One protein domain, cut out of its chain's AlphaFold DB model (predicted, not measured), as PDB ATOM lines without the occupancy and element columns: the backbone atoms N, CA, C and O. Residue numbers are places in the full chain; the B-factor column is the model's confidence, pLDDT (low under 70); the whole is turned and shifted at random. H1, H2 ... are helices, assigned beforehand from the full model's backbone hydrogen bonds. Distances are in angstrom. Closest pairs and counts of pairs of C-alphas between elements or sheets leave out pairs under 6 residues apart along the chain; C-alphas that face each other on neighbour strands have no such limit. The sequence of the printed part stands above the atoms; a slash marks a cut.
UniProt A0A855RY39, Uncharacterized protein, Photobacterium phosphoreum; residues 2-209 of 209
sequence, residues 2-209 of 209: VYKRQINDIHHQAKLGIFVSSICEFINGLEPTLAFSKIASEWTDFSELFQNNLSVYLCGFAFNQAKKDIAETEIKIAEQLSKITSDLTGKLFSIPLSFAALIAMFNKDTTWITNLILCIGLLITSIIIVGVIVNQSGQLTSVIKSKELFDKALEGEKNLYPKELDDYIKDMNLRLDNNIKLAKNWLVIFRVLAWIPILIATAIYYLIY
ATOM      1  N   VAL A   2       0.368  12.001 -40.931       46.50
ATOM      2  CA  VAL A   2       0.566  11.249 -42.195       46.50
ATOM      3  C   VAL A   2       1.275   9.897 -41.980       46.50
ATOM      4  O   VAL A   2       0.833   8.880 -42.504       46.50
ATOM      5  N   TYR A   3       2.289   9.858 -41.110       36.53
ATOM      6  CA  TYR A   3       3.060   8.644 -40.794       36.53
ATOM      7  C   TYR A   3       2.208   7.531 -40.145       36.53
ATOM      8  O   TYR A   3       2.366   6.355 -40.458       36.53
ATOM      9  N   LYS A   4       1.240   7.897 -39.287       40.25
ATOM     10  CA  LYS A   4       0.303   6.944 -38.661       40.25
ATOM     11  C   LYS A   4      -0.685   6.353 -39.671       40.25
ATOM     12  O   LYS A   4      -0.984   5.170 -39.574       40.25
ATOM     13  N   ARG A   5      -1.169   7.139 -40.645       45.91
ATOM     14  CA  ARG A   5      -2.031   6.622 -41.728       45.91
ATOM     15  C   ARG A   5      -1.291   5.618 -42.607       45.91
ATOM     16  O   ARG A   5      -1.852   4.578 -42.915       45.91
ATOM     17  N   GLN A   6      -0.037   5.903 -42.944       47.72
ATOM     18  CA  GLN A   6       0.769   5.072 -43.839       47.72
ATOM     19  C   GLN A   6       1.124   3.707 -43.218       47.72
ATOM     20  O   GLN A   6       1.017   2.683 -43.882       47.72
ATOM     21  N   ILE A   7       1.458   3.673 -41.922       57.59
ATOM     22  CA  ILE A   7       1.688   2.421 -41.175       57.59
ATOM     23  C   ILE A   7       0.397   1.592 -41.067       57.59
ATOM     24  O   ILE A   7       0.426   0.373 -41.233       57.59
ATOM     25  N   ASN A   8      -0.746   2.245 -40.828       58.91
ATOM     26  CA  ASN A   8      -2.035   1.557 -40.739       58.91
ATOM     27  C   ASN A   8      -2.439   0.923 -42.086       58.91
ATOM     28  O   ASN A   8      -2.994  -0.170 -42.104       58.91
ATOM     29  N   ASP A   9      -2.102   1.578 -43.200       62.66
ATOM     30  CA  ASP A   9      -2.324   1.081 -44.563       62.66
ATOM     31  C   ASP A   9      -1.437  -0.141 -44.876       62.66
ATOM     32  O   ASP A   9      -1.930  -1.163 -45.344       62.66
ATOM     33  N   ILE A  10      -0.151  -0.110 -44.496       64.50
ATOM     34  CA  ILE A  10       0.780  -1.240 -44.694       64.50
ATOM     35  C   ILE A  10       0.320  -2.489 -43.926       64.50
ATOM     36  O   ILE A  10       0.289  -3.587 -44.484       64.50
ATOM     37  N   HIS A  11      -0.084  -2.345 -42.660       75.94
ATOM     38  CA  HIS A  11      -0.597  -3.477 -41.882       75.94
ATOM     39  C   HIS A  11      -1.963  -3.959 -42.374       75.94
ATOM     40  O   HIS A  11      -2.261  -5.151 -42.284       75.94
ATOM     41  N   HIS A  12      -2.799  -3.061 -42.896       80.31
ATOM     42  CA  HIS A  12      -4.078  -3.426 -43.490       80.31
ATOM     43  C   HIS A  12      -3.891  -4.231 -44.784       80.31
ATOM     44  O   HIS A  12      -4.487  -5.299 -44.928       80.31
ATOM     45  N   GLN A  13      -3.003  -3.785 -45.675       83.44
ATOM     46  CA  GLN A  13      -2.657  -4.503 -46.903       83.44
ATOM     47  C   GLN A  13      -2.012  -5.862 -46.613       83.44
ATOM     48  O   GLN A  13      -2.374  -6.855 -47.243       83.44
ATOM     49  N   ALA A  14      -1.128  -5.947 -45.614       85.12
ATOM     50  CA  ALA A  14      -0.542  -7.219 -45.196       85.12
ATOM     51  C   ALA A  14      -1.605  -8.202 -44.673       85.12
ATOM     52  O   ALA A  14      -1.609  -9.366 -45.068       85.12
ATOM     53  N   LYS A  15      -2.556  -7.736 -43.848       89.12
ATOM     54  CA  LYS A  15      -3.680  -8.562 -43.373       89.12
ATOM     55  C   LYS A  15      -4.540  -9.085 -44.521       89.12
ATOM     56  O   LYS A  15      -4.894 -10.259 -44.517       89.12
ATOM     57  N   LEU A  16      -4.851  -8.236 -45.503       91.12
ATOM     58  CA  LEU A  16      -5.587  -8.645 -46.702       91.12
ATOM     59  C   LEU A  16      -4.809  -9.685 -47.515       91.12
ATOM     60  O   LEU A  16      -5.385 -10.684 -47.932       91.12
ATOM     61  N   GLY A  17      -3.499  -9.497 -47.689       91.50
ATOM     62  CA  GLY A  17      -2.640 -10.464 -48.373       91.50
ATOM     63  C   GLY A  17      -2.599 -11.828 -47.677       91.50
ATOM     64  O   GLY A  17      -2.723 -12.858 -48.340       91.50
ATOM     65  N   ILE A  18      -2.499 -11.847 -46.345       93.69
ATOM     66  CA  ILE A  18      -2.541 -13.084 -45.542       93.69
ATOM     67  C   ILE A  18      -3.910 -13.749 -45.650       93.69
ATOM     68  O   ILE A  18      -3.986 -14.966 -45.798       93.69
ATOM     69  N   PHE A  19      -4.990 -12.967 -45.620       93.81
ATOM     70  CA  PHE A  19      -6.348 -13.477 -45.779       93.81
ATOM     71  C   PHE A  19      -6.546 -14.147 -47.144       93.81
ATOM     72  O   PHE A  19      -6.975 -15.295 -47.202       93.81
ATOM     73  N   VAL A  20      -6.155 -13.480 -48.237       93.25
ATOM     74  CA  VAL A  20      -6.216 -14.047 -49.596       93.25
ATOM     75  C   VAL A  20      -5.333 -15.290 -49.719       93.25
ATOM     76  O   VAL A  20      -5.773 -16.290 -50.278       93.25
ATOM     77  N   SER A  21      -4.122 -15.269 -49.156       93.69
ATOM     78  CA  SER A  21      -3.226 -16.436 -49.168       93.69
ATOM     79  C   SER A  21      -3.833 -17.617 -48.408       93.69
ATOM     80  O   SER A  21      -3.804 -18.737 -48.906       93.69
ATOM     81  N   SER A  22      -4.466 -17.350 -47.263       95.38
ATOM     82  CA  SER A  22      -5.161 -18.367 -46.465       95.38
ATOM     83  C   SER A  22      -6.384 -18.917 -47.200       95.38
ATOM     84  O   SER A  22      -6.657 -20.107 -47.110       95.38
ATOM     85  N   ILE A  23      -7.103 -18.091 -47.977       93.75
ATOM     86  CA  ILE A  23      -8.183 -18.567 -48.857       93.75
ATOM     87  C   ILE A  23      -7.620 -19.517 -49.911       93.75
ATOM     88  O   ILE A  23      -8.134 -20.622 -50.052       93.75
ATOM     89  N   CYS A  24      -6.575 -19.107 -50.636       93.12
ATOM     90  CA  CYS A  24      -5.952 -19.924 -51.677       93.12
ATOM     91  C   CYS A  24      -5.453 -21.268 -51.129       93.12
ATOM     92  O   CYS A  24      -5.667 -22.306 -51.756       93.12
ATOM     93  N   GLU A  25      -4.836 -21.247 -49.947       94.56
ATOM     94  CA  GLU A  25      -4.381 -22.437 -49.227       94.56
ATOM     95  C   GLU A  25      -5.556 -23.342 -48.829       94.56
ATOM     96  O   GLU A  25      -5.520 -24.548 -49.069       94.56
ATOM     97  N   PHE A  26      -6.637 -22.765 -48.297       95.00
ATOM     98  CA  PHE A  26      -7.800 -23.519 -47.830       95.00
ATOM     99  C   PHE A  26      -8.585 -24.192 -48.965       95.00
ATOM    100  O   PHE A  26      -9.058 -25.326 -48.819       95.00
ATOM    101  N   ILE A  27      -8.737 -23.508 -50.105       93.94
ATOM    102  CA  ILE A  27      -9.507 -24.011 -51.256       93.94
ATOM    103  C   ILE A  27      -8.687 -24.911 -52.185       93.94
ATOM    104  O   ILE A  27      -9.286 -25.672 -52.934       93.94
ATOM    105  N   ASN A  28      -7.352 -24.826 -52.160       88.50
ATOM    106  CA  ASN A  28      -6.404 -25.714 -52.845       88.50
ATOM    107  C   ASN A  28      -6.827 -26.181 -54.263       88.50
ATOM    108  O   ASN A  28      -6.888 -27.376 -54.548       88.50
ATOM    109  N   GLY A  29      -7.157 -25.238 -55.152       85.38
ATOM    110  CA  GLY A  29      -7.476 -25.532 -56.559       85.38
ATOM    111  C   GLY A  29      -8.894 -26.047 -56.841       85.38
ATOM    112  O   GLY A  29      -9.146 -26.540 -57.938       85.38
ATOM    113  N   LEU A  30      -9.824 -25.939 -55.887       91.06
ATOM    114  CA  LEU A  30     -11.242 -26.240 -56.111       91.06
ATOM    115  C   LEU A  30     -11.899 -25.277 -57.115       91.06
ATOM    116  O   LEU A  30     -11.611 -24.080 -57.135       91.06
ATOM    117  N   GLU A  31     -12.862 -25.796 -57.878       92.19
ATOM    118  CA  GLU A  31     -13.763 -24.990 -58.711       92.19
ATOM    119  C   GLU A  31     -14.546 -23.969 -57.857       92.19
ATOM    120  O   GLU A  31     -14.915 -24.290 -56.722       92.19
ATOM    121  N   PRO A  32     -14.878 -22.768 -58.372       89.38
ATOM    122  CA  PRO A  32     -15.408 -21.660 -57.567       89.38
ATOM    123  C   PRO A  32     -16.642 -21.992 -56.714       89.38
ATOM    124  O   PRO A  32     -16.757 -21.538 -55.576       89.38
ATOM    125  N   THR A  33     -17.567 -22.800 -57.239       89.38
ATOM    126  CA  THR A  33     -18.784 -23.213 -56.522       89.38
ATOM    127  C   THR A  33     -18.476 -24.160 -55.364       89.38
ATOM    128  O   THR A  33     -19.035 -24.006 -54.277       89.38
ATOM    129  N   LEU A  34     -17.554 -25.101 -55.568       90.81
ATOM    130  CA  LEU A  34     -17.096 -26.032 -54.537       90.81
ATOM    131  C   LEU A  34     -16.224 -25.322 -53.497       90.81
ATOM    132  O   LEU A  34     -16.377 -25.572 -52.306       90.81
ATOM    133  N   ALA A  35     -15.370 -24.391 -53.929       91.62
ATOM    134  CA  ALA A  35     -14.548 -23.557 -53.059       91.62
ATOM    135  C   ALA A  35     -15.408 -22.710 -52.108       91.62
ATOM    136  O   ALA A  35     -15.181 -22.713 -50.899       91.62
ATOM    137  N   PHE A  36     -16.434 -22.034 -52.639       91.00
ATOM    138  CA  PHE A  36     -17.362 -21.252 -51.822       91.00
ATOM    139  C   PHE A  36     -18.143 -22.139 -50.850       91.00
ATOM    140  O   PHE A  36     -18.238 -21.817 -49.667       91.00
ATOM    141  N   SER A  37     -18.654 -23.280 -51.332       93.25
ATOM    142  CA  SER A  37     -19.358 -24.243 -50.482       93.25
ATOM    143  C   SER A  37     -18.475 -24.723 -49.333       93.25
ATOM    144  O   SER A  37     -18.945 -24.749 -48.202       93.25
ATOM    145  N   LYS A  38     -17.204 -25.047 -49.608       92.56
ATOM    146  CA  LYS A  38     -16.240 -25.505 -48.604       92.56
ATOM    147  C   LYS A  38     -15.968 -24.438 -47.548       92.56
ATOM    148  O   LYS A  38     -16.071 -24.725 -46.364       92.56
ATOM    149  N   ILE A  39     -15.673 -23.198 -47.955       93.38
ATOM    150  CA  ILE A  39     -15.450 -22.089 -47.009       93.38
ATOM    151  C   ILE A  39     -16.681 -21.878 -46.115       93.38
ATOM    152  O   ILE A  39     -16.534 -21.643 -44.919       93.38
ATOM    153  N   ALA A  40     -17.889 -21.965 -46.677       93.38
ATOM    154  CA  ALA A  40     -19.122 -21.781 -45.917       93.38
ATOM    155  C   ALA A  40     -19.411 -22.946 -44.953       93.38
ATOM    156  O   ALA A  40     -19.875 -22.706 -43.838       93.38
ATOM    157  N   SER A  41     -19.148 -24.194 -45.358       94.94
ATOM    158  CA  SER A  41     -19.399 -25.381 -44.530       94.94
ATOM    159  C   SER A  41     -18.317 -25.638 -43.480       94.94
ATOM    160  O   SER A  41     -18.623 -26.171 -42.419       94.94
ATOM    161  N   GLU A  42     -17.074 -25.246 -43.757       96.00
ATOM    162  CA  GLU A  42     -15.886 -25.462 -42.914       96.00
ATOM    163  C   GLU A  42     -15.310 -24.118 -42.415       96.00
ATOM    164  O   GLU A  42     -14.100 -23.925 -42.298       96.00
ATOM    165  N   TRP A  43     -16.185 -23.144 -42.129       95.38
ATOM    166  CA  TRP A  43     -15.786 -21.775 -41.766       95.38
ATOM    167  C   TRP A  43     -14.863 -21.703 -40.543       95.38
ATOM    168  O   TRP A  43     -13.967 -20.856 -40.479       95.38
ATOM    169  N   THR A  44     -15.082 -22.580 -39.561       96.25
ATOM    170  CA  THR A  44     -14.253 -22.663 -38.351       96.25
ATOM    171  C   THR A  44     -12.817 -23.046 -38.697       96.25
ATOM    172  O   THR A  44     -11.892 -22.368 -38.254       96.25
ATOM    173  N   ASP A  45     -12.638 -24.053 -39.554       95.56
ATOM    174  CA  ASP A  45     -11.321 -24.553 -39.960       95.56
ATOM    175  C   ASP A  45     -10.571 -23.501 -40.788       95.56
ATOM    176  O   ASP A  45      -9.386 -23.243 -40.570       95.56
ATOM    177  N   PHE A  46     -11.279 -22.810 -41.689       95.75
ATOM    178  CA  PHE A  46     -10.721 -21.666 -42.412       95.75
ATOM    179  C   PHE A  46     -10.289 -20.541 -41.462       95.75
ATOM    180  O   PHE A  46      -9.211 -19.963 -41.616       95.75
ATOM    181  N   SER A  47     -11.128 -20.221 -40.472       94.75
ATOM    182  CA  SER A  47     -10.835 -19.169 -39.498       94.75
ATOM    183  C   SER A  47      -9.592 -19.507 -38.678       94.75
ATOM    184  O   SER A  47      -8.757 -18.630 -38.464       94.75
ATOM    185  N   GLU A  48      -9.434 -20.761 -38.256       96.19
ATOM    186  CA  GLU A  48      -8.248 -21.225 -37.536       96.19
ATOM    187  C   GLU A  48      -6.986 -21.143 -38.407       96.19
ATOM    188  O   GLU A  48      -5.979 -20.587 -37.965       96.19
ATOM    189  N   LEU A  49      -7.054 -21.587 -39.668       95.75
ATOM    190  CA  LEU A  49      -5.947 -21.458 -40.621       95.75
ATOM    191  C   LEU A  49      -5.514 -19.996 -40.789       95.75
ATOM    192  O   LEU A  49      -4.330 -19.671 -40.672       95.75
ATOM    193  N   PHE A  50      -6.473 -19.096 -41.019       95.06
ATOM    194  CA  PHE A  50      -6.190 -17.672 -41.156       95.06
ATOM    195  C   PHE A  50      -5.568 -17.082 -39.883       95.06
ATOM    196  O   PHE A  50      -4.596 -16.330 -39.974       95.06
ATOM    197  N   GLN A  51      -6.091 -17.419 -38.700       93.50
ATOM    198  CA  GLN A  51      -5.542 -16.936 -37.429       93.50
ATOM    199  C   GLN A  51      -4.117 -17.444 -37.194       93.50
ATOM    200  O   GLN A  51      -3.264 -16.668 -36.764       93.50
ATOM    201  N   ASN A  52      -3.828 -18.701 -37.532       93.88
ATOM    202  CA  ASN A  52      -2.481 -19.264 -37.447       93.88
ATOM    203  C   ASN A  52      -1.511 -18.529 -38.381       93.88
ATOM    204  O   ASN A  52      -0.473 -18.044 -37.927       93.88
ATOM    205  N   ASN A  53      -1.879 -18.354 -39.652       94.25
ATOM    206  CA  ASN A  53      -1.070 -17.618 -40.628       94.25
ATOM    207  C   ASN A  53      -0.838 -16.157 -40.205       94.25
ATOM    208  O   ASN A  53       0.276 -15.634 -40.307       94.25
ATOM    209  N   LEU A  54      -1.871 -15.499 -39.675       91.31
ATOM    210  CA  LEU A  54      -1.767 -14.143 -39.145       91.31
ATOM    211  C   LEU A  54      -0.853 -14.080 -37.916       91.31
ATOM    212  O   LEU A  54      -0.040 -13.164 -37.813       91.31
ATOM    213  N   SER A  55      -0.957 -15.049 -37.006       87.00
ATOM    214  CA  SER A  55      -0.114 -15.151 -35.813       87.00
ATOM    215  C   SER A  55       1.361 -15.310 -36.185       87.00
ATOM    216  O   SER A  55       2.197 -14.543 -35.713       87.00
ATOM    217  N   VAL A  56       1.679 -16.206 -37.129       88.38
ATOM    218  CA  VAL A  56       3.045 -16.393 -37.651       88.38
ATOM    219  C   VAL A  56       3.600 -15.090 -38.230       88.38
ATOM    220  O   VAL A  56       4.724 -14.698 -37.907       88.38
ATOM    221  N   TYR A  57       2.809 -14.376 -39.038       89.12
ATOM    222  CA  TYR A  57       3.215 -13.078 -39.576       89.12
ATOM    223  C   TYR A  57       3.466 -12.043 -38.473       89.12
ATOM    224  O   TYR A  57       4.486 -11.352 -38.503       89.12
ATOM    225  N   LEU A  58       2.563 -11.929 -37.495       85.75
ATOM    226  CA  LEU A  58       2.699 -10.980 -36.389       85.75
ATOM    227  C   LEU A  58       3.927 -11.292 -35.527       85.75
ATOM    228  O   LEU A  58       4.649 -10.368 -35.159       85.75
ATOM    229  N   CYS A  59       4.210 -12.571 -35.270       83.19
ATOM    230  CA  CYS A  59       5.430 -13.009 -34.595       83.19
ATOM    231  C   CYS A  59       6.686 -12.616 -35.386       83.19
ATOM    232  O   CYS A  59       7.606 -12.027 -34.819       83.19
ATOM    233  N   GLY A  60       6.720 -12.877 -36.697       85.75
ATOM    234  CA  GLY A  60       7.843 -12.483 -37.554       85.75
ATOM    235  C   GLY A  60       8.029 -10.964 -37.635       85.75
ATOM    236  O   GLY A  60       9.156 -10.464 -37.625       85.75
ATOM    237  N   PHE A  61       6.934 -10.206 -37.662       85.94
ATOM    238  CA  PHE A  61       6.970  -8.747 -37.628       85.94
ATOM    239  C   PHE A  61       7.521  -8.221 -36.297       85.94
ATOM    240  O   PHE A  61       8.442  -7.407 -36.306       85.94
ATOM    241  N   ALA A  62       7.003  -8.714 -35.166       83.31
ATOM    242  CA  ALA A  62       7.474  -8.336 -33.835       83.31
ATOM    243  C   ALA A  62       8.970  -8.639 -33.662       83.31
ATOM    244  O   ALA A  62       9.716  -7.806 -33.155       83.31
ATOM    245  N   PHE A  63       9.425  -9.785 -34.171       84.00
ATOM    246  CA  PHE A  63      10.835 -10.157 -34.182       84.00
ATOM    247  C   PHE A  63      11.712  -9.176 -34.975       84.00
ATOM    248  O   PHE A  63      12.728  -8.694 -34.474       84.00
ATOM    249  N   ASN A  64      11.317  -8.851 -36.209       86.94
ATOM    250  CA  ASN A  64      12.059  -7.901 -37.041       86.94
ATOM    251  C   ASN A  64      12.091  -6.502 -36.418       86.94
ATOM    252  O   ASN A  64      13.107  -5.810 -36.508       86.94
ATOM    253  N   GLN A  65      10.999  -6.100 -35.768       88.06
ATOM    254  CA  GLN A  65      10.927  -4.843 -35.038       88.06
ATOM    255  C   GLN A  65      11.897  -4.841 -33.850       88.06
ATOM    256  O   GLN A  65      12.705  -3.922 -33.744       88.06
ATOM    257  N   ALA A  66      11.915  -5.903 -33.038       86.56
ATOM    258  CA  ALA A  66      12.873  -6.052 -31.943       86.56
ATOM    259  C   ALA A  66      14.328  -5.997 -32.443       86.56
ATOM    260  O   ALA A  66      15.139  -5.239 -31.915       86.56
ATOM    261  N   LYS A  67      14.656  -6.725 -33.521       88.31
ATOM    262  CA  LYS A  67      15.993  -6.699 -34.142       88.31
ATOM    263  C   LYS A  67      16.403  -5.285 -34.562       88.31
ATOM    264  O   LYS A  67      17.539  -4.877 -34.326       88.31
ATOM    265  N   LYS A  68      15.481  -4.527 -35.160       91.56
ATOM    266  CA  LYS A  68      15.713  -3.135 -35.556       91.56
ATOM    267  C   LYS A  68      15.948  -2.232 -34.344       91.56
ATOM    268  O   LYS A  68      16.916  -1.479 -34.343       91.56
ATOM    269  N   ASP A  69      15.108  -2.328 -33.319       90.50
ATOM    270  CA  ASP A  69      15.202  -1.486 -32.121       90.50
ATOM    271  C   ASP A  69      16.503  -1.747 -31.345       90.50
ATOM    272  O   ASP A  69      17.141  -0.814 -30.841       90.50
ATOM    273  N   ILE A  70      16.947  -3.007 -31.316       91.81
ATOM    274  CA  ILE A  70      18.238  -3.400 -30.747       91.81
ATOM    275  C   ILE A  70      19.385  -2.780 -31.548       91.81
ATOM    276  O   ILE A  70      20.236  -2.112 -30.961       91.81
ATOM    277  N   ALA A  71      19.385  -2.935 -32.875       92.62
ATOM    278  CA  ALA A  71      20.425  -2.380 -33.741       92.62
ATOM    279  C   ALA A  71      20.499  -0.843 -33.661       92.62
ATOM    280  O   ALA A  71      21.584  -0.267 -33.590       92.62
ATOM    281  N   GLU A  72      19.359  -0.151 -33.621       95.06
ATOM    282  CA  GLU A  72      19.323   1.307 -33.457       95.06
ATOM    283  C   GLU A  72      19.880   1.755 -32.100       95.06
ATOM    284  O   GLU A  72      20.572   2.774 -32.009       95.06
ATOM    285  N   THR A  73      19.583   1.011 -31.034       93.94
ATOM    286  CA  THR A  73      20.093   1.315 -29.691       93.94
ATOM    287  C   THR A  73      21.595   1.073 -29.606       93.94
ATOM    288  O   THR A  73      22.330   1.914 -29.083       93.94
ATOM    289  N   GLU A  74      22.068  -0.028 -30.182       94.38
ATOM    290  CA  GLU A  74      23.485  -0.327 -30.320       94.38
ATOM    291  C   GLU A  74      24.237   0.797 -31.040       94.38
ATOM    292  O   GLU A  74      25.250   1.272 -30.524       94.38
ATOM    293  N   ILE A  75      23.732   1.252 -32.195       96.06
ATOM    294  CA  ILE A  75      24.335   2.350 -32.962       96.06
ATOM    295  C   ILE A  75      24.459   3.596 -32.085       96.06
ATOM    296  O   ILE A  75      25.545   4.163 -31.987       96.06
ATOM    297  N   LYS A  76      23.396   3.980 -31.368       96.31
ATOM    298  CA  LYS A  76      23.418   5.153 -30.476       96.31
ATOM    299  C   LYS A  76      24.473   5.031 -29.374       96.31
ATOM    300  O   LYS A  76      25.185   5.996 -29.096       96.31
ATOM    301  N   ILE A  77      24.594   3.864 -28.739       96.06
ATOM    302  CA  ILE A  77      25.610   3.631 -27.699       96.06
ATOM    303  C   ILE A  77      27.016   3.686 -28.317       96.06
ATOM    304  O   ILE A  77      27.908   4.344 -27.774       96.06
ATOM    305  N   ALA A  78      27.223   3.040 -29.465       95.56
ATOM    306  CA  ALA A  78      28.501   3.031 -30.169       95.56
ATOM    307  C   ALA A  78      28.929   4.436 -30.628       95.56
ATOM    308  O   ALA A  78      30.103   4.795 -30.494       95.56
ATOM    309  N   GLU A  79      27.994   5.258 -31.104       96.06
ATOM    310  CA  GLU A  79      28.221   6.663 -31.449       96.06
ATOM    311  C   GLU A  79      28.652   7.477 -30.226       96.06
ATOM    312  O   GLU A  79      29.614   8.244 -30.299       96.06
ATOM    313  N   GLN A  80      28.001   7.280 -29.074       95.81
ATOM    314  CA  GLN A  80      28.375   7.958 -27.831       95.81
ATOM    315  C   GLN A  80      29.783   7.563 -27.362       95.81
ATOM    316  O   GLN A  80      30.581   8.436 -27.013       95.81
ATOM    317  N   LEU A  81      30.127   6.271 -27.403       95.00
ATOM    318  CA  LEU A  81      31.478   5.789 -27.083       95.00
ATOM    319  C   LEU A  81      32.532   6.354 -28.046       95.00
ATOM    320  O   LEU A  81      33.609   6.785 -27.619       95.00
ATOM    321  N   SER A  82      32.212   6.394 -29.341       93.50
ATOM    322  CA  SER A  82      33.090   6.958 -30.370       93.50
ATOM    323  C   SER A  82      33.311   8.451 -30.151       93.50
ATOM    324  O   SER A  82      34.447   8.916 -30.219       93.50
ATOM    325  N   LYS A  83      32.257   9.198 -29.799       92.62
ATOM    326  CA  LYS A  83      32.347  10.625 -29.478       92.62
ATOM    327  C   LYS A  83      33.255  10.884 -28.278       92.62
ATOM    328  O   LYS A  83      34.144  11.723 -28.376       92.62
ATOM    329  N   ILE A  84      33.094  10.131 -27.186       92.12
ATOM    330  CA  ILE A  84      33.967  10.241 -26.003       92.12
ATOM    331  C   ILE A  84      35.434  10.026 -26.402       92.12
ATOM    332  O   ILE A  84      36.308  10.808 -26.031       92.12
ATOM    333  N   THR A  85      35.708   8.996 -27.204       88.44
ATOM    334  CA  THR A  85      37.072   8.673 -27.657       88.44
ATOM    335  C   THR A  85      37.640   9.739 -28.605       88.44
ATOM    336  O   THR A  85      38.809  10.121 -28.491       88.44
ATOM    337  N   SER A  86      36.819  10.266 -29.514       88.19
ATOM    338  CA  SER A  86      37.194  11.339 -30.441       88.19
ATOM    339  C   SER A  86      37.498  12.646 -29.703       88.19
ATOM    340  O   SER A  86      38.526  13.277 -29.953       88.19
ATOM    341  N   ASP A  87      36.651  13.026 -28.745       86.75
ATOM    342  CA  ASP A  87      36.825  14.233 -27.933       86.75
ATOM    343  C   ASP A  87      38.101  14.177 -27.081       86.75
ATOM    344  O   ASP A  87      38.730  15.210 -26.833       86.75
ATOM    345  N   LEU A  88      38.482  12.981 -26.619       84.25
ATOM    346  CA  LEU A  88      39.758  12.764 -25.943       84.25
ATOM    347  C   LEU A  88      40.921  12.944 -26.920       84.25
ATOM    348  O   LEU A  88      41.792  13.770 -26.660       84.25
ATOM    349  N   THR A  89      40.900  12.245 -28.059       79.94
ATOM    350  CA  THR A  89      41.965  12.296 -29.078       79.94
ATOM    351  C   THR A  89      42.241  13.721 -29.560       79.94
ATOM    352  O   THR A  89      43.398  14.130 -29.630       79.94
ATOM    353  N   GLY A  90      41.203  14.523 -29.819       75.94
ATOM    354  CA  GLY A  90      41.375  15.916 -30.247       75.94
ATOM    355  C   GLY A  90      42.148  16.771 -29.234       75.94
ATOM    356  O   GLY A  90      42.924  17.646 -29.609       75.94
ATOM    357  N   LYS A  91      41.999  16.476 -27.941       74.44
ATOM    358  CA  LYS A  91      42.661  17.207 -26.854       74.44
ATOM    359  C   LYS A  91      44.046  16.666 -26.523       74.44
ATOM    360  O   LYS A  91      44.814  17.361 -25.861       74.44
ATOM    361  N   LEU A  92      44.419  15.489 -27.034       73.19
ATOM    362  CA  LEU A  92      45.802  15.023 -26.928       73.19
ATOM    363  C   LEU A  92      46.774  15.914 -27.652       73.19
ATOM    364  O   LEU A  92      47.896  16.035 -27.182       73.19
ATOM    365  N   PHE A  93      46.375  16.545 -28.752       75.25
ATOM    366  CA  PHE A  93      47.267  17.439 -29.485       75.25
ATOM    367  C   PHE A  93      47.717  18.645 -28.644       75.25
ATOM    368  O   PHE A  93      48.770  19.220 -28.909       75.25
ATOM    369  N   SER A  94      46.997  18.970 -27.564       76.19
ATOM    370  CA  SER A  94      47.430  19.965 -26.580       76.19
ATOM    371  C   SER A  94      48.637  19.505 -25.745       76.19
ATOM    372  O   SER A  94      49.384  20.348 -25.249       76.19
ATOM    373  N   ILE A  95      48.879  18.194 -25.609       78.75
ATOM    374  CA  ILE A  95      50.020  17.647 -24.861       78.75
ATOM    375  C   ILE A  95      51.345  17.876 -25.620       78.75
ATOM    376  O   ILE A  95      52.221  18.512 -25.037       78.75
ATOM    377  N   PRO A  96      51.524  17.486 -26.905       80.31
ATOM    378  CA  PRO A  96      52.701  17.859 -27.697       80.31
ATOM    379  C   PRO A  96      52.954  19.368 -27.744       80.31
ATOM    380  O   PRO A  96      54.096  19.800 -27.617       80.31
ATOM    381  N   LEU A  97      51.898  20.183 -27.853       81.38
ATOM    382  CA  LEU A  97      52.029  21.642 -27.794       81.38
ATOM    383  C   LEU A  97      52.616  22.112 -26.451       81.38
ATOM    384  O   LEU A  97      53.447  23.015 -26.418       81.38
ATOM    385  N   SER A  98      52.241  21.460 -25.351       84.44
ATOM    386  CA  SER A  98      52.793  21.750 -24.023       84.44
ATOM    387  C   SER A  98      54.291  21.420 -23.935       84.44
ATOM    388  O   SER A  98      55.029  22.121 -23.247       84.44
ATOM    389  N   PHE A  99      54.779  20.418 -24.678       85.94
ATOM    390  CA  PHE A  99      56.218  20.141 -24.778       85.94
ATOM    391  C   PHE A  99      56.990  21.234 -25.529       85.94
ATOM    392  O   PHE A  99      58.146  21.486 -25.199       85.94
ATOM    393  N   ALA A 100      56.369  21.937 -26.481       85.69
ATOM    394  CA  ALA A 100      57.019  23.067 -27.150       85.69
ATOM    395  C   ALA A 100      57.336  24.212 -26.169       85.69
ATOM    396  O   ALA A 100      58.389  24.839 -26.271       85.69
ATOM    397  N   ALA A 101      56.476  24.438 -25.168       84.00
ATOM    398  CA  ALA A 101      56.731  25.418 -24.110       84.00
ATOM    399  C   ALA A 101      57.937  25.039 -23.228       84.00
ATOM    400  O   ALA A 101      58.666  25.921 -22.779       84.00
ATOM    401  N   LEU A 102      58.197  23.740 -23.030       88.19
ATOM    402  CA  LEU A 102      59.369  23.264 -22.283       88.19
ATOM    403  C   LEU A 102      60.683  23.583 -23.002       88.19
ATOM    404  O   LEU A 102      61.677  23.883 -22.347       88.19
ATOM    405  N   ILE A 103      60.696  23.569 -24.339       86.88
ATOM    406  CA  ILE A 103      61.889  23.912 -25.132       86.88
ATOM    407  C   ILE A 103      62.317  25.361 -24.861       86.88
ATOM    408  O   ILE A 103      63.510  25.636 -24.745       86.88
ATOM    409  N   ALA A 104      61.359  26.278 -24.693       86.38
ATOM    410  CA  ALA A 104      61.646  27.681 -24.401       86.38
ATOM    411  C   ALA A 104      62.384  27.874 -23.064       86.38
ATOM    412  O   ALA A 104      63.186  28.797 -22.952       86.38
ATOM    413  N   MET A 105      62.180  26.984 -22.085       87.06
ATOM    414  CA  MET A 105      62.832  27.070 -20.771       87.06
ATOM    415  C   MET A 105      64.341  26.795 -20.814       87.06
ATOM    416  O   MET A 105      65.058  27.212 -19.906       87.06
ATOM    417  N   PHE A 106      64.831  26.114 -21.856       85.25
ATOM    418  CA  PHE A 106      66.257  25.828 -22.049       85.25
ATOM    419  C   PHE A 106      67.025  26.967 -22.732       85.25
ATOM    420  O   PHE A 106      68.243  26.870 -22.903       85.25
ATOM    421  N   ASN A 107      66.349  28.038 -23.152       85.25
ATOM    422  CA  ASN A 107      67.027  29.170 -23.767       85.25
ATOM    423  C   ASN A 107      67.836  29.947 -22.704       85.25
ATOM    424  O   ASN A 107      67.347  30.219 -21.606       85.25
ATOM    425  N   LYS A 108      69.090  30.288 -23.021       72.12
ATOM    426  CA  LYS A 108      70.037  30.926 -22.091       72.12
ATOM    427  C   LYS A 108      69.642  32.349 -21.695       72.12
ATOM    428  O   LYS A 108      70.035  32.798 -20.626       72.12
ATOM    429  N   ASP A 109      68.841  33.022 -22.517       81.88
ATOM    430  CA  ASP A 109      68.390  34.397 -22.264       81.88
ATOM    431  C   ASP A 109      67.109  34.455 -21.405       81.88
ATOM    432  O   ASP A 109      66.557  35.526 -21.139       81.88
ATOM    433  N   THR A 110      66.599  33.300 -20.973       82.44
ATOM    434  CA  THR A 110      65.326  33.196 -20.255       82.44
ATOM    435  C   THR A 110      65.518  33.489 -18.771       82.44
ATOM    436  O   THR A 110      66.238  32.779 -18.076       82.44
ATOM    437  N   THR A 111      64.846  34.522 -18.259       89.06
ATOM    438  CA  THR A 111      64.919  34.875 -16.830       89.06
ATOM    439  C   THR A 111      64.125  33.909 -15.945       89.06
ATOM    440  O   THR A 111      63.188  33.246 -16.401       89.06
ATOM    441  N   TRP A 112      64.435  33.886 -14.643       88.62
ATOM    442  CA  TRP A 112      63.710  33.071 -13.657       88.62
ATOM    443  C   TRP A 112      62.207  33.393 -13.616       88.62
ATOM    444  O   TRP A 112      61.389  32.488 -13.453       88.62
ATOM    445  N   ILE A 113      61.831  34.662 -13.832       91.19
ATOM    446  CA  ILE A 113      60.432  35.113 -13.891       91.19
ATOM    447  C   ILE A 113      59.731  34.505 -15.108       91.19
ATOM    448  O   ILE A 113      58.623  33.986 -14.984       91.19
ATOM    449  N   THR A 114      60.378  34.518 -16.277       90.62
ATOM    450  CA  THR A 114      59.824  33.917 -17.497       90.62
ATOM    451  C   THR A 114      59.576  32.419 -17.309       90.62
ATOM    452  O   THR A 114      58.490  31.932 -17.621       90.62
ATOM    453  N   ASN A 115      60.538  31.692 -16.729       90.56
ATOM    454  CA  ASN A 115      60.386  30.260 -16.460       90.56
ATOM    455  C   ASN A 115      59.293  29.968 -15.414       90.56
ATOM    456  O   ASN A 115      58.572  28.977 -15.549       90.56
ATOM    457  N   LEU A 116      59.107  30.845 -14.421       92.06
ATOM    458  CA  LEU A 116      58.005  30.745 -13.460       92.06
ATOM    459  C   LEU A 116      56.637  30.928 -14.142       92.06
ATOM    460  O   LEU A 116      55.719  30.144 -13.901       92.06
ATOM    461  N   ILE A 117      56.505  31.920 -15.031       92.56
ATOM    462  CA  ILE A 117      55.277  32.157 -15.810       92.56
ATOM    463  C   ILE A 117      54.948  30.940 -16.688       92.56
ATOM    464  O   ILE A 117      53.790  30.517 -16.735       92.56
ATOM    465  N   LEU A 118      55.951  30.332 -17.332       91.81
ATOM    466  CA  LEU A 118      55.769  29.108 -18.121       91.81
ATOM    467  C   LEU A 118      55.279  27.933 -17.261       91.81
ATOM    468  O   LEU A 118      54.350  27.232 -17.666       91.81
ATOM    469  N   CYS A 119      55.832  27.749 -16.056       92.75
ATOM    470  CA  CYS A 119      55.362  26.723 -15.120       92.75
ATOM    471  C   CYS A 119      53.896  26.939 -14.721       92.75
ATOM    472  O   CYS A 119      53.110  25.993 -14.733       92.75
ATOM    473  N   ILE A 120      53.501  28.180 -14.414       93.88
ATOM    474  CA  ILE A 120      52.108  28.516 -14.076       93.88
ATOM    475  C   ILE A 120      51.180  28.229 -15.264       93.88
ATOM    476  O   ILE A 120      50.124  27.622 -15.082       93.88
ATOM    477  N   GLY A 121      51.580  28.604 -16.482       91.88
ATOM    478  CA  GLY A 121      50.815  28.312 -17.697       91.88
ATOM    479  C   GLY A 121      50.596  26.812 -17.900       91.88
ATOM    480  O   GLY A 121      49.461  26.370 -18.067       91.88
ATOM    481  N   LEU A 122      51.662  26.012 -17.793       92.38
ATOM    482  CA  LEU A 122      51.591  24.552 -17.908       92.38
ATOM    483  C   LEU A 122      50.751  23.909 -16.797       92.38
ATOM    484  O   LEU A 122      50.032  22.942 -17.057       92.38
ATOM    485  N   LEU A 123      50.792  24.455 -15.578       93.81
ATOM    486  CA  LEU A 123      49.947  24.003 -14.476       93.81
ATOM    487  C   LEU A 123      48.463  24.232 -14.788       93.81
ATOM    488  O   LEU A 123      47.660  23.310 -14.653       93.81
ATOM    489  N   ILE A 124      48.104  25.433 -15.251       92.75
ATOM    490  CA  ILE A 124      46.728  25.771 -15.642       92.75
ATOM    491  C   ILE A 124      46.258  24.860 -16.781       92.75
ATOM    492  O   ILE A 124      45.167  24.292 -16.703       92.75
ATOM    493  N   THR A 125      47.083  24.659 -17.811       90.19
ATOM    494  CA  THR A 125      46.771  23.751 -18.923       90.19
ATOM    495  C   THR A 125      46.536  22.319 -18.437       90.19
ATOM    496  O   THR A 125      45.539  21.710 -18.827       90.19
ATOM    497  N   SER A 126      47.391  21.796 -17.552       91.50
ATOM    498  CA  SER A 126      47.215  20.462 -16.960       91.50
ATOM    499  C   SER A 126      45.881  20.349 -16.213       91.50
ATOM    500  O   SER A 126      45.113  19.416 -16.456       91.50
ATOM    501  N   ILE A 127      45.543  21.341 -15.379       92.69
ATOM    502  CA  ILE A 127      44.268  21.381 -14.644       92.69
ATOM    503  C   ILE A 127      43.074  21.344 -15.608       92.69
ATOM    504  O   ILE A 127      42.139  20.570 -15.393       92.69
ATOM    505  N   ILE A 128      43.107  22.132 -16.687       90.94
ATOM    506  CA  ILE A 128      42.036  22.159 -17.694       90.94
ATOM    507  C   ILE A 128      41.886  20.790 -18.370       90.94
ATOM    508  O   ILE A 128      40.768  20.277 -18.478       90.94
ATOM    509  N   ILE A 129      42.992  20.175 -18.800       89.88
ATOM    510  CA  ILE A 129      42.974  18.855 -19.446       89.88
ATOM    511  C   ILE A 129      42.411  17.800 -18.486       89.88
ATOM    512  O   ILE A 129      41.535  17.021 -18.868       89.88
ATOM    513  N   VAL A 130      42.840  17.800 -17.223       91.88
ATOM    514  CA  VAL A 130      42.323  16.878 -16.203       91.88
ATOM    515  C   VAL A 130      40.830  17.096 -15.962       91.88
ATOM    516  O   VAL A 130      40.081  16.120 -15.919       91.88
ATOM    517  N   GLY A 131      40.368  18.347 -15.867       92.00
ATOM    518  CA  GLY A 131      38.946  18.672 -15.719       92.00
ATOM    519  C   GLY A 131      38.100  18.129 -16.874       92.00
ATOM    520  O   GLY A 131      37.041  17.537 -16.659       92.00
ATOM    521  N   VAL A 132      38.606  18.228 -18.104       90.75
ATOM    522  CA  VAL A 132      37.968  17.600 -19.265       90.75
ATOM    523  C   VAL A 132      37.908  16.080 -19.131       90.75
ATOM    524  O   VAL A 132      36.868  15.492 -19.422       90.75
ATOM    525  N   ILE A 133      39.006  15.433 -18.741       92.12
ATOM    526  CA  ILE A 133      39.065  13.970 -18.615       92.12
ATOM    527  C   ILE A 133      38.059  13.485 -17.566       92.12
ATOM    528  O   ILE A 133      37.356  12.503 -17.796       92.12
ATOM    529  N   VAL A 134      37.924  14.206 -16.450       93.25
ATOM    530  CA  VAL A 134      36.898  13.931 -15.431       93.25
ATOM    531  C   VAL A 134      35.494  14.037 -16.028       93.25
ATOM    532  O   VAL A 134      34.682  13.131 -15.838       93.25
ATOM    533  N   ASN A 135      35.219  15.083 -16.809       92.56
ATOM    534  CA  ASN A 135      33.935  15.228 -17.493       92.56
ATOM    535  C   ASN A 135      33.656  14.064 -18.464       92.56
ATOM    536  O   ASN A 135      32.551  13.523 -18.483       92.56
ATOM    537  N   GLN A 136      34.658  13.632 -19.234       93.81
ATOM    538  CA  GLN A 136      34.517  12.496 -20.151       93.81
ATOM    539  C   GLN A 136      34.325  11.165 -19.411       93.81
ATOM    540  O   GLN A 136      33.545  10.321 -19.846       93.81
ATOM    541  N   SER A 137      34.947  10.996 -18.244       95.00
ATOM    542  CA  SER A 137      34.684   9.852 -17.364       95.00
ATOM    543  C   SER A 137      33.240   9.838 -16.849       95.00
ATOM    544  O   SER A 137      32.633   8.769 -16.739       95.00
ATOM    545  N   GLY A 138      32.674  11.009 -16.548       95.56
ATOM    546  CA  GLY A 138      31.262  11.152 -16.190       95.56
ATOM    547  C   GLY A 138      30.340  10.736 -17.336       95.56
ATOM    548  O   GLY A 138      29.444   9.917 -17.138       95.56
ATOM    549  N   GLN A 139      30.614  11.217 -18.552       95.56
ATOM    550  CA  GLN A 139      29.866  10.824 -19.751       95.56
ATOM    551  C   GLN A 139      29.947   9.316 -20.007       95.56
ATOM    552  O   GLN A 139      28.913   8.680 -20.202       95.56
ATOM    553  N   LEU A 140      31.139   8.718 -19.914       96.75
ATOM    554  CA  LEU A 140      31.313   7.273 -20.065       96.75
ATOM    555  C   LEU A 140      30.504   6.485 -19.029       96.75
ATOM    556  O   LEU A 140      29.901   5.469 -19.361       96.75
ATOM    557  N   THR A 141      30.443   6.968 -17.788       97.38
ATOM    558  CA  THR A 141      29.626   6.346 -16.736       97.38
ATOM    559  C   THR A 141      28.142   6.360 -17.100       97.38
ATOM    560  O   THR A 141      27.453   5.362 -16.895       97.38
ATOM    561  N   SER A 142      27.642   7.456 -17.672       96.00
ATOM    562  CA  SER A 142      26.261   7.529 -18.160       96.00
ATOM    563  C   SER A 142      26.002   6.552 -19.306       96.00
ATOM    564  O   SER A 142      24.978   5.878 -19.295       96.00
ATOM    565  N   VAL A 143      26.939   6.410 -20.251       96.88
ATOM    566  CA  VAL A 143      26.822   5.438 -21.354       96.88
ATOM    567  C   VAL A 143      26.786   4.000 -20.833       96.88
ATOM    568  O   VAL A 143      25.954   3.210 -21.273       96.88
ATOM    569  N   ILE A 144      27.637   3.665 -19.855       97.25
ATOM    570  CA  ILE A 144      27.638   2.344 -19.207       97.25
ATOM    571  C   ILE A 144      26.279   2.062 -18.559       97.25
ATOM    572  O   ILE A 144      25.708   1.003 -18.787       97.25
ATOM    573  N   LYS A 145      25.718   3.027 -17.821       96.19
ATOM    574  CA  LYS A 145      24.382   2.879 -17.220       96.19
ATOM    575  C   LYS A 145      23.287   2.688 -18.269       96.19
ATOM    576  O   LYS A 145      22.393   1.875 -18.065       96.19
ATOM    577  N   SER A 146      23.352   3.409 -19.390       94.88
ATOM    578  CA  SER A 146      22.414   3.221 -20.502       94.88
ATOM    579  C   SER A 146      22.509   1.815 -21.094       94.88
ATOM    580  O   SER A 146      21.475   1.194 -21.329       94.88
ATOM    581  N   LYS A 147      23.729   1.286 -21.274       95.75
ATOM    582  CA  LYS A 147      23.946  -0.104 -21.699       95.75
ATOM    583  C   LYS A 147      23.352  -1.090 -20.694       95.75
ATOM    584  O   LYS A 147      22.608  -1.971 -21.092       95.75
ATOM    585  N   GLU A 148      23.617  -0.918 -19.401       94.88
ATOM    586  CA  GLU A 148      23.087  -1.808 -18.357       94.88
ATOM    587  C   GLU A 148      21.552  -1.831 -18.320       94.88
ATOM    588  O   GLU A 148      20.949  -2.881 -18.104       94.88
ATOM    589  N   LEU A 149      20.898  -0.680 -18.515       92.06
ATOM    590  CA  LEU A 149      19.437  -0.609 -18.608       92.06
ATOM    591  C   LEU A 149      18.912  -1.340 -19.845       92.06
ATOM    592  O   LEU A 149      17.899  -2.031 -19.762       92.06
ATOM    593  N   PHE A 150      19.605  -1.191 -20.971       91.94
ATOM    594  CA  PHE A 150      19.269  -1.876 -22.207       91.94
ATOM    595  C   PHE A 150      19.449  -3.396 -22.087       91.94
ATOM    596  O   PHE A 150      18.529  -4.140 -22.413       91.94
ATOM    597  N   ASP A 151      20.559  -3.860 -21.511       90.56
ATOM    598  CA  ASP A 151      20.811  -5.283 -21.255       90.56
ATOM    599  C   ASP A 151      19.710  -5.899 -20.371       90.56
ATOM    600  O   ASP A 151      19.171  -6.957 -20.693       90.56
ATOM    601  N   LYS A 152      19.293  -5.196 -19.307       88.94
ATOM    602  CA  LYS A 152      18.180  -5.633 -18.444       88.94
ATOM    603  C   LYS A 152      16.844  -5.722 -19.179       88.94
ATOM    604  O   LYS A 152      16.047  -6.606 -18.876       88.94
ATOM    605  N   ALA A 153      16.579  -4.813 -20.117       86.75
ATOM    606  CA  ALA A 153      15.364  -4.867 -20.926       86.75
ATOM    607  C   ALA A 153      15.348  -6.119 -21.822       86.75
ATOM    608  O   ALA A 153      14.309  -6.760 -21.953       86.75
ATOM    609  N   LEU A 154      16.505  -6.513 -22.360       85.56
ATOM    610  CA  LEU A 154      16.646  -7.711 -23.194       85.56
ATOM    611  C   LEU A 154      16.545  -9.017 -22.397       85.56
ATOM    612  O   LEU A 154      16.028 -10.012 -22.904       85.56
ATOM    613  N   GLU A 155      17.003  -9.036 -21.144       80.56
ATOM    614  CA  GLU A 155      16.886 -10.214 -20.274       80.56
ATOM    615  C   GLU A 155      15.428 -10.618 -20.007       80.56
ATOM    616  O   GLU A 155      15.136 -11.812 -19.930       80.56
ATOM    617  N   GLY A 156      14.510  -9.649 -19.919       72.81
ATOM    618  CA  GLY A 156      13.082  -9.901 -19.695       72.81
ATOM    619  C   GLY A 156      12.390 -10.660 -20.833       72.81
ATOM    620  O   GLY A 156      11.406 -11.358 -20.594       72.81
ATOM    621  N   GLU A 157      12.924 -10.580 -22.054       70.00
ATOM    622  CA  GLU A 157      12.339 -11.182 -23.262       70.00
ATOM    623  C   GLU A 157      13.165 -12.355 -23.820       70.00
ATOM    624  O   GLU A 157      12.819 -12.957 -24.837       70.00
ATOM    625  N   LYS A 158      14.239 -12.743 -23.126       65.12
ATOM    626  CA  LYS A 158      15.277 -13.651 -23.638       65.12
ATOM    627  C   LYS A 158      14.773 -15.034 -24.074       65.12
ATOM    628  O   LYS A 158      15.325 -15.619 -24.998       65.12
ATOM    629  N   ASN A 159      13.718 -15.550 -23.440       67.94
ATOM    630  CA  ASN A 159      13.135 -16.861 -23.764       67.94
ATOM    631  C   ASN A 159      12.222 -16.844 -25.004       67.94
ATOM    632  O   ASN A 159      11.820 -17.906 -25.474       67.94
ATOM    633  N   LEU A 160      11.863 -15.660 -25.508       71.38
ATOM    634  CA  LEU A 160      10.970 -15.485 -26.659       71.38
ATOM    635  C   LEU A 160      11.746 -15.270 -27.963       71.38
ATOM    636  O   LEU A 160      11.167 -15.348 -29.047       71.38
ATOM    637  N   TYR A 161      13.049 -14.998 -27.874       79.00
ATOM    638  CA  TYR A 161      13.863 -14.685 -29.035       79.00
ATOM    639  C   TYR A 161      14.407 -15.948 -29.714       79.00
ATOM    640  O   TYR A 161      14.917 -16.852 -29.047       79.00
ATOM    641  N   PRO A 162      14.348 -16.026 -31.055       82.94
ATOM    642  CA  PRO A 162      15.015 -17.082 -31.792       82.94
ATOM    643  C   PRO A 162      16.533 -16.956 -31.646       82.94
ATOM    644  O   PRO A 162      17.084 -15.874 -31.425       82.94
ATOM    645  N   LYS A 163      17.216 -18.084 -31.844       84.75
ATOM    646  CA  LYS A 163      18.666 -18.219 -31.662       84.75
ATOM    647  C   LYS A 163      19.486 -17.158 -32.408       84.75
ATOM    648  O   LYS A 163      20.464 -16.665 -31.864       84.75
ATOM    649  N   GLU A 164      19.066 -16.774 -33.614       83.00
ATOM    650  CA  GLU A 164      19.739 -15.738 -34.412       83.00
ATOM    651  C   GLU A 164      19.858 -14.401 -33.660       83.00
ATOM    652  O   GLU A 164      20.900 -13.751 -33.712       83.00
ATOM    653  N   LEU A 165      18.812 -13.989 -32.938       84.38
ATOM    654  CA  LEU A 165      18.818 -12.722 -32.208       84.38
ATOM    655  C   LEU A 165      19.580 -12.817 -30.890       84.38
ATOM    656  O   LEU A 165      20.249 -11.859 -30.520       84.38
ATOM    657  N   ASP A 166      19.549 -13.967 -30.217       86.88
ATOM    658  CA  ASP A 166      20.398 -14.204 -29.044       86.88
ATOM    659  C   ASP A 166      21.891 -14.146 -29.417       86.88
ATOM    660  O   ASP A 166      22.685 -13.501 -28.729       86.88
ATOM    661  N   ASP A 167      22.276 -14.744 -30.548       88.62
ATOM    662  CA  ASP A 167      23.650 -14.679 -31.056       88.62
ATOM    663  C   ASP A 167      24.041 -13.240 -31.451       88.62
ATOM    664  O   ASP A 167      25.137 -12.788 -31.109       88.62
ATOM    665  N   TYR A 168      23.128 -12.481 -32.073       89.12
ATOM    666  CA  TYR A 168      23.327 -11.054 -32.361       89.12
ATOM    667  C   TYR A 168      23.538 -10.221 -31.084       89.12
ATOM    668  O   TYR A 168      24.483  -9.436 -31.002       89.12
ATOM    669  N   ILE A 169      22.701 -10.418 -30.059       90.88
ATOM    670  CA  ILE A 169      22.800  -9.705 -28.775       90.88
ATOM    671  C   ILE A 169      24.133 -10.013 -28.081       90.88
ATOM    672  O   ILE A 169      24.742  -9.116 -27.491       90.88
ATOM    673  N   LYS A 170      24.616 -11.261 -28.145       91.19
ATOM    674  CA  LYS A 170      25.926 -11.635 -27.589       91.19
ATOM    675  C   LYS A 170      27.071 -10.918 -28.298       91.19
ATOM    676  O   LYS A 170      27.925 -10.351 -27.617       91.19
ATOM    677  N   ASP A 171      27.093 -10.928 -29.630       92.44
ATOM    678  CA  ASP A 171      28.135 -10.247 -30.410       92.44
ATOM    679  C   ASP A 171      28.142  -8.733 -30.154       92.44
ATOM    680  O   ASP A 171      29.183  -8.145 -29.839       92.44
ATOM    681  N   MET A 172      26.960  -8.114 -30.186       93.88
ATOM    682  CA  MET A 172      26.755  -6.713 -29.827       93.88
ATOM    683  C   MET A 172      27.349  -6.402 -28.448       93.88
ATOM    684  O   MET A 172      28.116  -5.445 -28.299       93.88
ATOM    685  N   ASN A 173      27.032  -7.215 -27.441       94.12
ATOM    686  CA  ASN A 173      27.512  -7.008 -26.080       94.12
ATOM    687  C   ASN A 173      29.035  -7.075 -25.974       94.12
ATOM    688  O   ASN A 173      29.646  -6.186 -25.377       94.12
ATOM    689  N   LEU A 174      29.657  -8.064 -26.618       94.56
ATOM    690  CA  LEU A 174      31.113  -8.183 -26.678       94.56
ATOM    691  C   LEU A 174      31.761  -6.946 -27.314       94.56
ATOM    692  O   LEU A 174      32.756  -6.425 -26.798       94.56
ATOM    693  N   ARG A 175      31.194  -6.444 -28.415       94.31
ATOM    694  CA  ARG A 175      31.694  -5.248 -29.106       94.31
ATOM    695  C   ARG A 175      31.563  -3.987 -28.255       94.31
ATOM    696  O   ARG A 175      32.530  -3.229 -28.138       94.31
ATOM    697  N   LEU A 176      30.408  -3.768 -27.629       95.75
ATOM    698  CA  LEU A 176      30.186  -2.616 -26.753       95.75
ATOM    699  C   LEU A 176      31.094  -2.659 -25.519       95.75
ATOM    700  O   LEU A 176      31.704  -1.645 -25.177       95.75
ATOM    701  N   ASP A 177      31.260  -3.826 -24.895       96.12
ATOM    702  CA  ASP A 177      32.141  -3.995 -23.738       96.12
ATOM    703  C   ASP A 177      33.609  -3.732 -24.090       96.12
ATOM    704  O   ASP A 177      34.334  -3.093 -23.319       96.12
ATOM    705  N   ASN A 178      34.057  -4.170 -25.270       95.62
ATOM    706  CA  ASN A 178      35.395  -3.860 -25.765       95.62
ATOM    707  C   ASN A 178      35.581  -2.351 -25.976       95.62
ATOM    708  O   ASN A 178      36.573  -1.791 -25.506       95.62
ATOM    709  N   ASN A 179      34.610  -1.667 -26.585       94.31
ATOM    710  CA  ASN A 179      34.662  -0.214 -26.770       94.31
ATOM    711  C   ASN A 179      34.663   0.547 -25.434       94.31
ATOM    712  O   ASN A 179      35.420   1.503 -25.264       94.31
ATOM    713  N   ILE A 180      33.880   0.092 -24.450       96.75
ATOM    714  CA  ILE A 180      33.887   0.649 -23.089       96.75
ATOM    715  C   ILE A 180      35.266   0.477 -22.442       96.75
ATOM    716  O   ILE A 180      35.787   1.426 -21.852       96.75
ATOM    717  N   LYS A 181      35.880  -0.710 -22.544       95.69
ATOM    718  CA  LYS A 181      37.230  -0.964 -22.010       95.69
ATOM    719  C   LYS A 181      38.269  -0.058 -22.664       95.69
ATOM    720  O   LYS A 181      39.077   0.536 -21.954       95.69
ATOM    721  N   LEU A 182      38.223   0.095 -23.987       92.06
ATOM    722  CA  LEU A 182      39.117   0.998 -24.712       92.06
ATOM    723  C   LEU A 182      38.957   2.447 -24.232       92.06
ATOM    724  O   LEU A 182      39.954   3.084 -23.898       92.06
ATOM    725  N   ALA A 183      37.723   2.944 -24.108       93.56
ATOM    726  CA  ALA A 183      37.458   4.291 -23.604       93.56
ATOM    727  C   ALA A 183      37.972   4.488 -22.163       93.56
ATOM    728  O   ALA A 183      38.607   5.502 -21.867       93.56
ATOM    729  N   LYS A 184      37.768   3.500 -21.274       94.81
ATOM    730  CA  LYS A 184      38.317   3.520 -19.904       94.81
ATOM    731  C   LYS A 184      39.843   3.589 -19.906       94.81
ATOM    732  O   LYS A 184      40.413   4.419 -19.200       94.81
ATOM    733  N   ASN A 185      40.498   2.746 -20.702       92.56
ATOM    734  CA  ASN A 185      41.956   2.707 -20.786       92.56
ATOM    735  C   ASN A 185      42.514   4.048 -21.267       92.56
ATOM    736  O   ASN A 185      43.427   4.590 -20.645       92.56
ATOM    737  N   TRP A 186      41.923   4.627 -22.314       90.69
ATOM    738  CA  TRP A 186      42.325   5.936 -22.824       90.69
ATOM    739  C   TRP A 186      42.166   7.051 -21.790       90.69
ATOM    740  O   TRP A 186      43.091   7.839 -21.603       90.69
ATOM    741  N   LEU A 187      41.050   7.089 -21.055       92.38
ATOM    742  CA  LEU A 187      40.852   8.061 -19.975       92.38
ATOM    743  C   LEU A 187      41.954   7.983 -18.912       92.38
ATOM    744  O   LEU A 187      42.462   9.017 -18.477       92.38
ATOM    745  N   VAL A 188      42.339   6.770 -18.503       91.50
ATOM    746  CA  VAL A 188      43.402   6.565 -17.507       91.50
ATOM    747  C   VAL A 188      44.756   7.010 -18.057       91.50
ATOM    748  O   VAL A 188      45.449   7.785 -17.400       91.50
ATOM    749  N   ILE A 189      45.108   6.577 -19.271       90.31
ATOM    750  CA  ILE A 189      46.370   6.944 -19.928       90.31
ATOM    751  C   ILE A 189      46.487   8.467 -20.036       90.31
ATOM    752  O   ILE A 189      47.486   9.048 -19.615       90.31
ATOM    753  N   PHE A 190      45.448   9.144 -20.526       88.00
ATOM    754  CA  PHE A 190      45.477  10.593 -20.713       88.00
ATOM    755  C   PHE A 190      45.492  11.364 -19.403       88.00
ATOM    756  O   PHE A 190      46.122  12.418 -19.330       88.00
ATOM    757  N   ARG A 191      44.867  10.828 -18.350       90.06
ATOM    758  CA  ARG A 191      44.929  11.443 -17.024       90.06
ATOM    759  C   ARG A 191      46.358  11.488 -16.504       90.06
ATOM    760  O   ARG A 191      46.741  12.493 -15.916       90.06
ATOM    761  N   VAL A 192      47.130  10.424 -16.715       90.06
ATOM    762  CA  VAL A 192      48.542  10.369 -16.312       90.06
ATOM    763  C   VAL A 192      49.388  11.284 -17.199       90.06
ATOM    764  O   VAL A 192      50.148  12.099 -16.680       90.06
ATOM    765  N   LEU A 193      49.212  11.212 -18.523       89.44
ATOM    766  CA  LEU A 193      49.981  12.022 -19.476       89.44
ATOM    767  C   LEU A 193      49.784  13.534 -19.285       89.44
ATOM    768  O   LEU A 193      50.728  14.290 -19.498       89.44
ATOM    769  N   ALA A 194      48.601  13.980 -18.850       90.06
ATOM    770  CA  ALA A 194      48.308  15.396 -18.619       90.06
ATOM    771  C   ALA A 194      49.243  16.059 -17.588       90.06
ATOM    772  O   ALA A 194      49.542  17.244 -17.710       90.06
ATOM    773  N   TRP A 195      49.746  15.298 -16.610       91.06
ATOM    774  CA  TRP A 195      50.638  15.818 -15.567       91.06
ATOM    775  C   TRP A 195      52.114  15.840 -15.966       91.06
ATOM    776  O   TRP A 195      52.903  16.543 -15.339       91.06
ATOM    777  N   ILE A 196      52.509  15.106 -17.006       92.25
ATOM    778  CA  ILE A 196      53.921  14.976 -17.387       92.25
ATOM    779  C   ILE A 196      54.567  16.332 -17.728       92.25
ATOM    780  O   ILE A 196      55.639  16.605 -17.187       92.25
ATOM    781  N   PRO A 197      53.954  17.218 -18.542       91.38
ATOM    782  CA  PRO A 197      54.593  18.480 -18.911       91.38
ATOM    783  C   PRO A 197      54.918  19.370 -17.709       91.38
ATOM    784  O   PRO A 197      56.007  19.930 -17.639       91.38
ATOM    785  N   ILE A 198      54.014  19.469 -16.728       93.50
ATOM    786  CA  ILE A 198      54.243  20.297 -15.538       93.50
ATOM    787  C   ILE A 198      55.288  19.683 -14.594       93.50
ATOM    788  O   ILE A 198      56.099  20.408 -14.018       93.50
ATOM    789  N   LEU A 199      55.337  18.352 -14.478       94.19
ATOM    790  CA  LEU A 199      56.388  17.671 -13.713       94.19
ATOM    791  C   LEU A 199      57.773  17.913 -14.326       94.19
ATOM    792  O   LEU A 199      58.734  18.168 -13.607       94.19
ATOM    793  N   ILE A 200      57.876  17.906 -15.657       93.38
ATOM    794  CA  ILE A 200      59.133  18.219 -16.344       93.38
ATOM    795  C   ILE A 200      59.489  19.703 -16.176       93.38
ATOM    796  O   ILE A 200      60.632  20.012 -15.853       93.38
ATOM    797  N   ALA A 201      58.528  20.618 -16.340       92.69
ATOM    798  CA  ALA A 201      58.760  22.057 -16.177       92.69
ATOM    799  C   ALA A 201      59.303  22.400 -14.784       92.69
ATOM    800  O   ALA A 201      60.282  23.131 -14.653       92.69
ATOM    801  N   THR A 202      58.689  21.832 -13.745       92.25
ATOM    802  CA  THR A 202      59.103  22.040 -12.351       92.25
ATOM    803  C   THR A 202      60.484  21.453 -12.064       92.25
ATOM    804  O   THR A 202      61.286  22.105 -11.399       92.25
ATOM    805  N   ALA A 203      60.809  20.283 -12.625       93.56
ATOM    806  CA  ALA A 203      62.149  19.709 -12.530       93.56
ATOM    807  C   ALA A 203      63.209  20.583 -13.223       93.56
ATOM    808  O   ALA A 203      64.261  20.836 -12.642       93.56
ATOM    809  N   ILE A 204      62.931  21.088 -14.432       90.94
ATOM    810  CA  ILE A 204      63.833  22.005 -15.151       90.94
ATOM    811  C   ILE A 204      64.054  23.280 -14.337       90.94
ATOM    812  O   ILE A 204      65.192  23.714 -14.181       90.94
ATOM    813  N   TYR A 205      62.983  23.866 -13.799       91.12
ATOM    814  CA  TYR A 205      63.065  25.083 -12.996       91.12
ATOM    815  C   TYR A 205      64.004  24.909 -11.794       91.12
ATOM    816  O   TYR A 205      64.883  25.739 -11.599       91.12
ATOM    817  N   TYR A 206      63.860  23.805 -11.054       91.44
ATOM    818  CA  TYR A 206      64.690  23.488  -9.886       91.44
ATOM    819  C   TYR A 206      66.148  23.136 -10.229       91.44
ATOM    820  O   TYR A 206      67.043  23.311  -9.415       91.44
ATOM    821  N   LEU A 207      66.411  22.595 -11.423       89.50
ATOM    822  CA  LEU A 207      67.778  22.282 -11.852       89.50
ATOM    823  C   LEU A 207      68.557  23.523 -12.307       89.50
ATOM    824  O   LEU A 207      69.786  23.509 -12.268       89.50
ATOM    825  N   ILE A 208      67.864  24.559 -12.785       86.00
ATOM    826  CA  ILE A 208      68.487  25.795 -13.278       86.00
ATOM    827  C   ILE A 208      68.722  26.806 -12.143       86.00
ATOM    828  O   ILE A 208      69.714  27.537 -12.199       86.00
ATOM    829  N   TYR A 209      67.831  26.862 -11.147       84.50
ATOM    830  CA  TYR A 209      67.803  27.874 -10.081       84.50
ATOM    831  C   TYR A 209      67.764  27.236  -8.694       84.50
ATOM    832  O   TYR A 209      68.503  27.732  -7.816       84.50
TER     833      TYR A 209
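This is residues 2 to 209 of the 209 residues of an uncharacterized protein of Photobacterium phosphoreum (UniProt A0A855RY39). A long, thin rod of helices has three lengthwise tracks side by side over much of its length: H3 and then H4 nearly in line, H5 running back beside them, and H6 and then H7 running out again. The first part of H3 reaches beyond this bundle, to an end where short H2 lies crosswise and H1 folds back slantwise over H3, its residues 2 to 10 sticking out. The printed part has 208 residues, with seven named helices, H1 to H7 in order, and no named strand; the class is all helix. The whole is extended, with a radius of gyration of the C-alphas of 32.4 A and spans of 110 by 35 by 22 A.

The longest helix, H3, holds residues 43 to 92 and measures 73.3 A from C-alpha 43 at (-15.786, -21.775, -41.766) to C-alpha 92 at (45.802, 15.023, -26.928). H4 is residues 94 to 105. H5, residues 112 to 155, is 64.1 A long, and H6, residues 163 to 193, is 45.2 A. H7 is residues 196 to 208, ending with C-alpha 208 at (68.487, 25.795, -13.278). Before H3 come H1, residues 2 to 27, 37.8 A long from C-alpha 2 at (0.566, 11.249, -42.195), and H2, residues 32 to 41.

H3, H4, H5, H6 and H7 form a bundle, a group of helices set lengthwise together. H3 touches H6 at a shallow tilt of 12 degrees, the same way; the closest C-alphas, of Thr 85 and Ala 183, are 6.0 A apart. With residues 77 to 91 alone H3 touches H5, opposite ways at a shallow tilt of 10 degrees, the C-alphas of Ile 84 and Gln 136 being closest at 6.3 A. H5 is the hub, touching four helices. H5 and H6 form a helical hairpin, with the C-alphas of Val 130 and Arg 191 closest at 6.1 A; H4 and H5 form another, with those of Met 105 and Asn 115 closest at 5.9 A. H7 touches H5, the C-alphas of Leu 122 and Ile 198 being closest at 5.5 A. H7 also touches H4, the same way at a shallow tilt of 6 degrees, the C-alphas of Leu 102 and Ala 201 being closest at 6.3 A. H3 and H4 meet only through their link, as do H6 and H7. H1 touches H3 with residues 15 to 26 alone, opposite ways at a steep tilt of 39 degrees; the C-alphas of Ser 22 and Phe 50 are closest at 5.5 A. H2 and H1 touch, about perpendicular at 80 degrees, the C-alphas of Ile 27 and Ala 35 being closest at 5.4 A. Every O i to N i+4 pair is within hydrogen-bond range in H1, H2, H5, H6 and H7, against 45 of 46 in H3 and 4 of 8 in H4, where 8 of 9 O i to N i+3 pairs are within range.

The C-alphas farthest apart, of Thr 33 and Tyr 209, are 110.7 A apart. The printed part has no cut, and no link is long. The mean pLDDT of the printed part is 88.1; residues 2 to 10 and 158 to 159 are under 70.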